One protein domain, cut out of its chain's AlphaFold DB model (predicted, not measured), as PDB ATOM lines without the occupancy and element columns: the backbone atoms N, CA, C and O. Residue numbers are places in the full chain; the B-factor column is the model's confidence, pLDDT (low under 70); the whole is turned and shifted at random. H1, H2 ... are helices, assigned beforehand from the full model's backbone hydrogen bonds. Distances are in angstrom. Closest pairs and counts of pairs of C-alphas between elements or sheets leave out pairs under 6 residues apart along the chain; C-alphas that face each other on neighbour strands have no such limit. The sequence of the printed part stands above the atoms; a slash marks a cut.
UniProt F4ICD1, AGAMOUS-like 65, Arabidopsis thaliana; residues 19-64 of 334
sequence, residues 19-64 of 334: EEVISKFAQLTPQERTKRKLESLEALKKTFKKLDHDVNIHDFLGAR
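This is residues 19 to 64 of the 334 residues of the protein "AGAMOUS-like 65" of Arabidopsis thaliana (UniProt F4ICD1). One long helix, H2, makes the long axis of this model; a short helix, H1, sticks out near its residue 30 with residues 19 to 24, and after residue 49 the link of residues 50 to 56 folds back, and a second short helix, H3, sits over one side of H2. The contacts between helices are few. The printed part has 46 residues, with three named helices in the order H1, H2, H3 and no named strand; its class is all helix. The whole is loose, with a radius of gyration of the C-alphas of 13.3 A, and elongated, spanning 38 by 21 by 14 A.

Begin with H1, residues 19 to 26, and step over a tight link of three residues to H2, residues 30 to 49. These two are only just apart, their closest C-alphas being 8.2 A from each other. Go on through a short link of seven residues to H3, residues 57 to 62, which forms a helical hairpin with H2. H2, with its residues 41 to 45 alone, and H3 only just touch, with 3 pairs of C-alphas within 8 A. Look at Leu 41 and Ile 57, whose C-alphas are the closest of the two helices at 6.7 A. H2 and H3 run opposite ways at a steep tilt of 45 degrees. H1 and H3 are apart. In H1, H2 and H3 every O i to N i+4 pair is within hydrogen-bond range.

Find C-alpha 19 at (109.939, 122.487, 116.159); from there H1 runs 10.2 A to C-alpha 26. H2 starts at C-alpha 30, at (124.758, 117.053, 127.162), and runs 28.5 A to C-alpha 49. H3 covers 8.7 A and ends at C-alpha 62, at (131.167, 129.597, 137.445).

The two C-alphas farthest apart, those of Glu 19 and Asp 52, are 38.3 A from each other. The printed part has no cut and no long link. The mean pLDDT of the printed part is 81.0, and residues 60 to 64 are under 70.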
ATOM      1  N   GLU A  19     109.964 123.907 115.822       83.12
ATOM      2  CA  GLU A  19     109.939 122.487 116.159       83.12
ATOM      3  C   GLU A  19     111.164 121.757 115.594       83.12
ATOM      4  O   GLU A  19     111.723 120.887 116.262       83.12
ATOM      5  N   GLU A  20     111.650 122.142 114.410       79.00
ATOM      6  CA  GLU A  20     112.870 121.582 113.819       79.00
ATOM      7  C   GLU A  20     114.116 121.962 114.639       79.00
ATOM      8  O   GLU A  20     115.015 121.143 114.849       79.00
ATOM      9  N   VAL A  21     114.162 123.193 115.156       78.12
ATOM     10  CA  VAL A  21     115.249 123.675 116.021       78.12
ATOM     11  C   VAL A  21     115.225 122.954 117.367       78.12
ATOM     12  O   VAL A  21     116.270 122.490 117.826       78.12
ATOM     13  N   ILE A  22     114.043 122.817 117.974       83.31
ATOM     14  CA  ILE A  22     113.847 122.091 119.235       83.31
ATOM     15  C   ILE A  22     114.230 120.618 119.060       83.31
ATOM     16  O   ILE A  22     114.995 120.091 119.865       83.31
ATOM     17  N   SER A  23     113.785 119.973 117.977       82.94
ATOM     18  CA  SER A  23     114.100 118.570 117.671       82.94
ATOM     19  C   SER A  23     115.603 118.350 117.518       82.94
ATOM     20  O   SER A  23     116.175 117.459 118.148       82.94
ATOM     21  N   LYS A  24     116.275 119.210 116.743       80.81
ATOM     22  CA  LYS A  24     117.732 119.153 116.582       80.81
ATOM     23  C   LYS A  24     118.464 119.412 117.900       80.81
ATOM     24  O   LYS A  24     119.496 118.800 118.142       80.81
ATOM     25  N   PHE A  25     117.949 120.288 118.764       81.50
ATOM     26  CA  PHE A  25     118.538 120.547 120.080       81.50
ATOM     27  C   PHE A  25     118.354 119.369 121.051       81.50
ATOM     28  O   PHE A  25     119.285 119.030 121.789       81.50
ATOM     29  N   ALA A  26     117.185 118.725 121.040       83.56
ATOM     30  CA  ALA A  26     116.866 117.562 121.866       83.56
ATOM     31  C   ALA A  26     117.764 116.355 121.541       83.56
ATOM     32  O   ALA A  26     118.189 115.660 122.460       83.56
ATOM     33  N   GLN A  27     118.123 116.179 120.264       85.06
ATOM     34  CA  GLN A  27     119.012 115.110 119.789       85.06
ATOM     35  C   GLN A  27     120.483 115.277 120.207       85.06
ATOM     36  O   GLN A  27     121.241 114.314 120.147       85.06
ATOM     37  N   LEU A  28     120.905 116.471 120.635       84.44
ATOM     38  CA  LEU A  28     122.280 116.686 121.088       84.44
ATOM     39  C   LEU A  28     122.522 116.090 122.472       84.44
ATOM     40  O   LEU A  28     121.752 116.317 123.407       84.44
ATOM     41  N   THR A  29     123.659 115.429 122.642       85.75
ATOM     42  CA  THR A  29     124.097 114.973 123.964       85.75
ATOM     43  C   THR A  29     124.445 116.162 124.876       85.75
ATOM     44  O   THR A  29     124.849 117.232 124.398       85.75
ATOM     45  N   PRO A  30     124.329 116.022 126.211       81.19
ATOM     46  CA  PRO A  30     124.758 117.053 127.162       81.19
ATOM     47  C   PRO A  30     126.206 117.532 126.943       81.19
ATOM     48  O   PRO A  30     126.497 118.726 127.070       81.19
ATOM     49  N   GLN A  31     127.098 116.621 126.552       81.62
ATOM     50  CA  GLN A  31     128.506 116.878 126.262       81.62
ATOM     51  C   GLN A  31     128.659 117.769 125.023       81.62
ATOM     52  O   GLN A  31     129.332 118.799 125.074       81.62
ATOM     53  N   GLU A  32     127.969 117.445 123.928       84.75
ATOM     54  CA  GLU A  32     127.984 118.253 122.704       84.75
ATOM     55  C   GLU A  32     127.365 119.640 122.903       84.75
ATOM     56  O   GLU A  32     127.846 120.625 122.338       84.75
ATOM     57  N   ARG A  33     126.310 119.743 123.720       82.00
ATOM     58  CA  ARG A  33     125.723 121.040 124.095       82.00
ATOM     59  C   ARG A  33     126.732 121.898 124.853       82.00
ATOM     60  O   ARG A  33     126.853 123.090 124.576       82.00
ATOM     61  N   THR A  34     127.473 121.290 125.777       83.38
ATOM     62  CA  THR A  34     128.511 121.974 126.562       83.38
ATOM     63  C   THR A  34     129.650 122.456 125.668       83.38
ATOM     64  O   THR A  34     130.009 123.631 125.727       83.38
ATOM     65  N   LYS A  35     130.133 121.594 124.764       85.06
ATOM     66  CA  LYS A  35     131.169 121.932 123.782       85.06
ATOM     67  C   LYS A  35     130.764 123.114 122.895       85.06
ATOM     68  O   LYS A  35     131.480 124.107 122.842       85.06
ATOM     69  N   ARG A  36     129.588 123.063 122.255       82.56
ATOM     70  CA  ARG A  36     129.133 124.151 121.364       82.56
ATOM     71  C   ARG A  36     128.884 125.465 122.106       82.56
ATOM     72  O   ARG A  36     129.091 126.540 121.541       82.56
ATOM     73  N   LYS A  37     128.446 125.401 123.370       84.25
ATOM     74  CA  LYS A  37     128.315 126.590 124.225       84.25
ATOM     75  C   LYS A  37     129.683 127.225 124.479       84.25
ATOM     76  O   LYS A  37     129.794 128.441 124.351       84.25
ATOM     77  N   LEU A  38     130.703 126.423 124.796       85.31
ATOM     78  CA  LEU A  38     132.069 126.909 125.003       85.31
ATOM     79  C   LEU A  38     132.628 127.563 123.732       85.31
ATOM     80  O   LEU A  38     133.037 128.717 123.784       85.31
ATOM     81  N   GLU A  39     132.532 126.888 122.584       85.88
ATOM     82  CA  GLU A  39     132.973 127.420 121.282       85.88
ATOM     83  C   GLU A  39     132.285 128.755 120.942       85.88
ATOM     84  O   GLU A  39     132.913 129.702 120.462       85.88
ATOM     85  N   SER A  40     130.985 128.868 121.236       84.00
ATOM     86  CA  SER A  40     130.232 130.110 121.019       84.00
ATOM     87  C   SER A  40     130.681 131.235 121.959       84.00
ATOM     88  O   SER A  40     130.773 132.388 121.534       84.00
ATOM     89  N   LEU A  41     130.971 130.918 123.226       86.19
ATOM     90  CA  LEU A  41     131.493 131.880 124.199       86.19
ATOM     91  C   LEU A  41     132.907 132.347 123.832       86.19
ATOM     92  O   LEU A  41     133.208 133.529 123.982       86.19
ATOM     93  N   GLU A  42     133.753 131.472 123.291       86.62
ATOM     94  CA  GLU A  42     135.080 131.837 122.781       86.62
ATOM     95  C   GLU A  42     134.999 132.760 121.564       86.62
ATOM     96  O   GLU A  42     135.708 133.772 121.496       86.62
ATOM     97  N   ALA A  43     134.096 132.465 120.623       86.06
ATOM     98  CA  ALA A  43     133.840 133.337 119.481       86.06
ATOM     99  C   ALA A  43     133.375 134.728 119.941       86.06
ATOM    100  O   ALA A  43     133.884 135.746 119.462       86.06
ATOM    101  N   LEU A  44     132.468 134.772 120.920       85.81
ATOM    102  CA  LEU A  44     131.957 136.012 121.493       85.81
ATOM    103  C   LEU A  44     133.051 136.789 122.250       85.81
ATOM    104  O   LEU A  44     133.222 137.988 122.018       85.81
ATOM    105  N   LYS A  45     133.876 136.114 123.063       86.56
ATOM    106  CA  LYS A  45     135.054 136.710 123.719       86.56
ATOM    107  C   LYS A  45     135.989 137.352 122.697       86.56
ATOM    108  O   LYS A  45     136.435 138.478 122.890       86.56
ATOM    109  N   LYS A  46     136.251 136.676 121.573       86.94
ATOM    110  CA  LYS A  46     137.079 137.225 120.490       86.94
ATOM    111  C   LYS A  46     136.456 138.475 119.865       86.94
ATOM    112  O   LYS A  46     137.195 139.381 119.492       86.94
ATOM    113  N   THR A  47     135.128 138.544 119.739       85.50
ATOM    114  CA  THR A  47     134.450 139.752 119.237       85.50
ATOM    115  C   THR A  47     134.490 140.911 120.230       85.50
ATOM    116  O   THR A  47     134.786 142.024 119.813       85.50
ATOM    117  N   PHE A  48     134.300 140.663 121.527       86.12
ATOM    118  CA  PHE A  48     134.390 141.707 122.555       86.12
ATOM    119  C   PHE A  48     135.817 142.211 122.763       86.12
ATOM    120  O   PHE A  48     136.023 143.413 122.895       86.12
ATOM    121  N   LYS A  49     136.817 141.333 122.634       86.75
ATOM    122  CA  LYS A  49     138.227 141.739 122.654       86.75
ATOM    123  C   LYS A  49     138.567 142.741 121.544       86.75
ATOM    124  O   LYS A  49     139.426 143.590 121.737       86.75
ATOM    125  N   LYS A  50     137.891 142.684 120.387       86.88
ATOM    126  CA  LYS A  50     138.057 143.687 119.314       86.88
ATOM    127  C   LYS A  50     137.478 145.058 119.672       86.88
ATOM    128  O   LYS A  50     137.856 146.038 119.044       86.88
ATOM    129  N   LEU A  51     136.562 145.113 120.635       86.50
ATOM    130  CA  LEU A  51     135.982 146.341 121.177       86.50
ATOM    131  C   LEU A  51     136.741 146.826 122.421       86.50
ATOM    132  O   LEU A  51     136.249 147.707 123.115       86.50
ATOM    133  N   ASP A  52     137.901 146.239 122.724       80.94
ATOM    134  CA  ASP A  52     138.691 146.506 123.934       80.94
ATOM    135  C   ASP A  52     137.961 146.148 125.245       80.94
ATOM    136  O   ASP A  52     138.218 146.701 126.310       80.94
ATOM    137  N   HIS A  53     137.027 145.195 125.166       84.31
ATOM    138  CA  HIS A  53     136.322 144.641 126.320       84.31
ATOM    139  C   HIS A  53     136.876 143.247 126.624       84.31
ATOM    140  O   HIS A  53     136.782 142.340 125.788       84.31
ATOM    141  N   ASP A  54     137.435 143.056 127.820       81.06
ATOM    142  CA  ASP A  54     137.836 141.726 128.275       81.06
ATOM    143  C   ASP A  54     136.636 140.969 128.852       81.06
ATOM    144  O   ASP A  54     135.850 141.498 129.637       81.06
ATOM    145  N   VAL A  55     136.479 139.718 128.424       80.81
ATOM    146  CA  VAL A  55     135.366 138.849 128.814       80.81
ATOM    147  C   VAL A  55     135.948 137.573 129.397       80.81
ATOM    148  O   VAL A  55     136.581 136.770 128.698       80.81
ATOM    149  N   ASN A  56     135.707 137.361 130.686       80.38
ATOM    150  CA  ASN A  56     136.110 136.149 131.375       80.38
ATOM    151  C   ASN A  56     135.042 135.060 131.207       80.38
ATOM    152  O   ASN A  56     133.995 135.088 131.844       80.38
ATOM    153  N   ILE A  57     135.318 134.070 130.354       78.44
ATOM    154  CA  ILE A  57     134.421 132.926 130.107       78.44
ATOM    155  C   ILE A  57     134.166 132.132 131.398       78.44
ATOM    156  O   ILE A  57     133.078 131.582 131.570       78.44
ATOM    157  N   HIS A  58     135.138 132.101 132.314       75.62
ATOM    158  CA  HIS A  58     135.042 131.342 133.555       75.62
ATOM    159  C   HIS A  58     133.968 131.894 134.498       75.62
ATOM    160  O   HIS A  58     133.311 131.103 135.169       75.62
ATOM    161  N   ASP A  59     133.699 133.201 134.469       76.62
ATOM    162  CA  ASP A  59     132.644 133.823 135.282       76.62
ATOM    163  C   ASP A  59     131.244 133.403 134.800       76.62
ATOM    164  O   ASP A  59     130.345 133.141 135.600       76.62
ATOM    165  N   PHE A  60     131.068 133.220 133.484       69.19
ATOM    166  CA  PHE A  60     129.809 132.735 132.895       69.19
ATOM    167  C   PHE A  60     129.570 131.236 133.108       69.19
ATOM    168  O   PHE A  60     128.432 130.764 133.010       69.19
ATOM    169  N   LEU A  61     130.635 130.472 133.349       69.06
ATOM    170  CA  LEU A  61     130.559 129.046 133.665       69.06
ATOM    171  C   LEU A  61     130.463 128.811 135.181       69.06
ATOM    172  O   LEU A  61     129.757 127.898 135.603       69.06
ATOM    173  N   GLY A  62     131.081 129.680 135.986       61.34
ATOM    174  CA  GLY A  62     131.167 129.597 137.445       61.34
ATOM    175  C   GLY A  62     129.817 129.631 138.157       61.34
ATOM    176  O   GLY A  62     129.607 128.867 139.094       61.34
ATOM    177  N   ALA A  63     128.853 130.410 137.655       56.94
ATOM    178  CA  ALA A  63     127.506 130.474 138.232       56.94
ATOM    179  C   ALA A  63     126.734 129.135 138.178       56.94
ATOM    180  O   ALA A  63     125.738 128.969 138.880       56.94
ATOM    181  N   ARG A  64     127.177 128.170 137.357       54.72
ATOM    182  CA  ARG A  64     126.568 126.834 137.236       54.72
ATOM    183  C   ARG A  64     127.373 125.735 137.940       54.72
ATOM    184  O   ARG A  64     126.943 124.585 137.936       54.72
TER     185      ARG A  64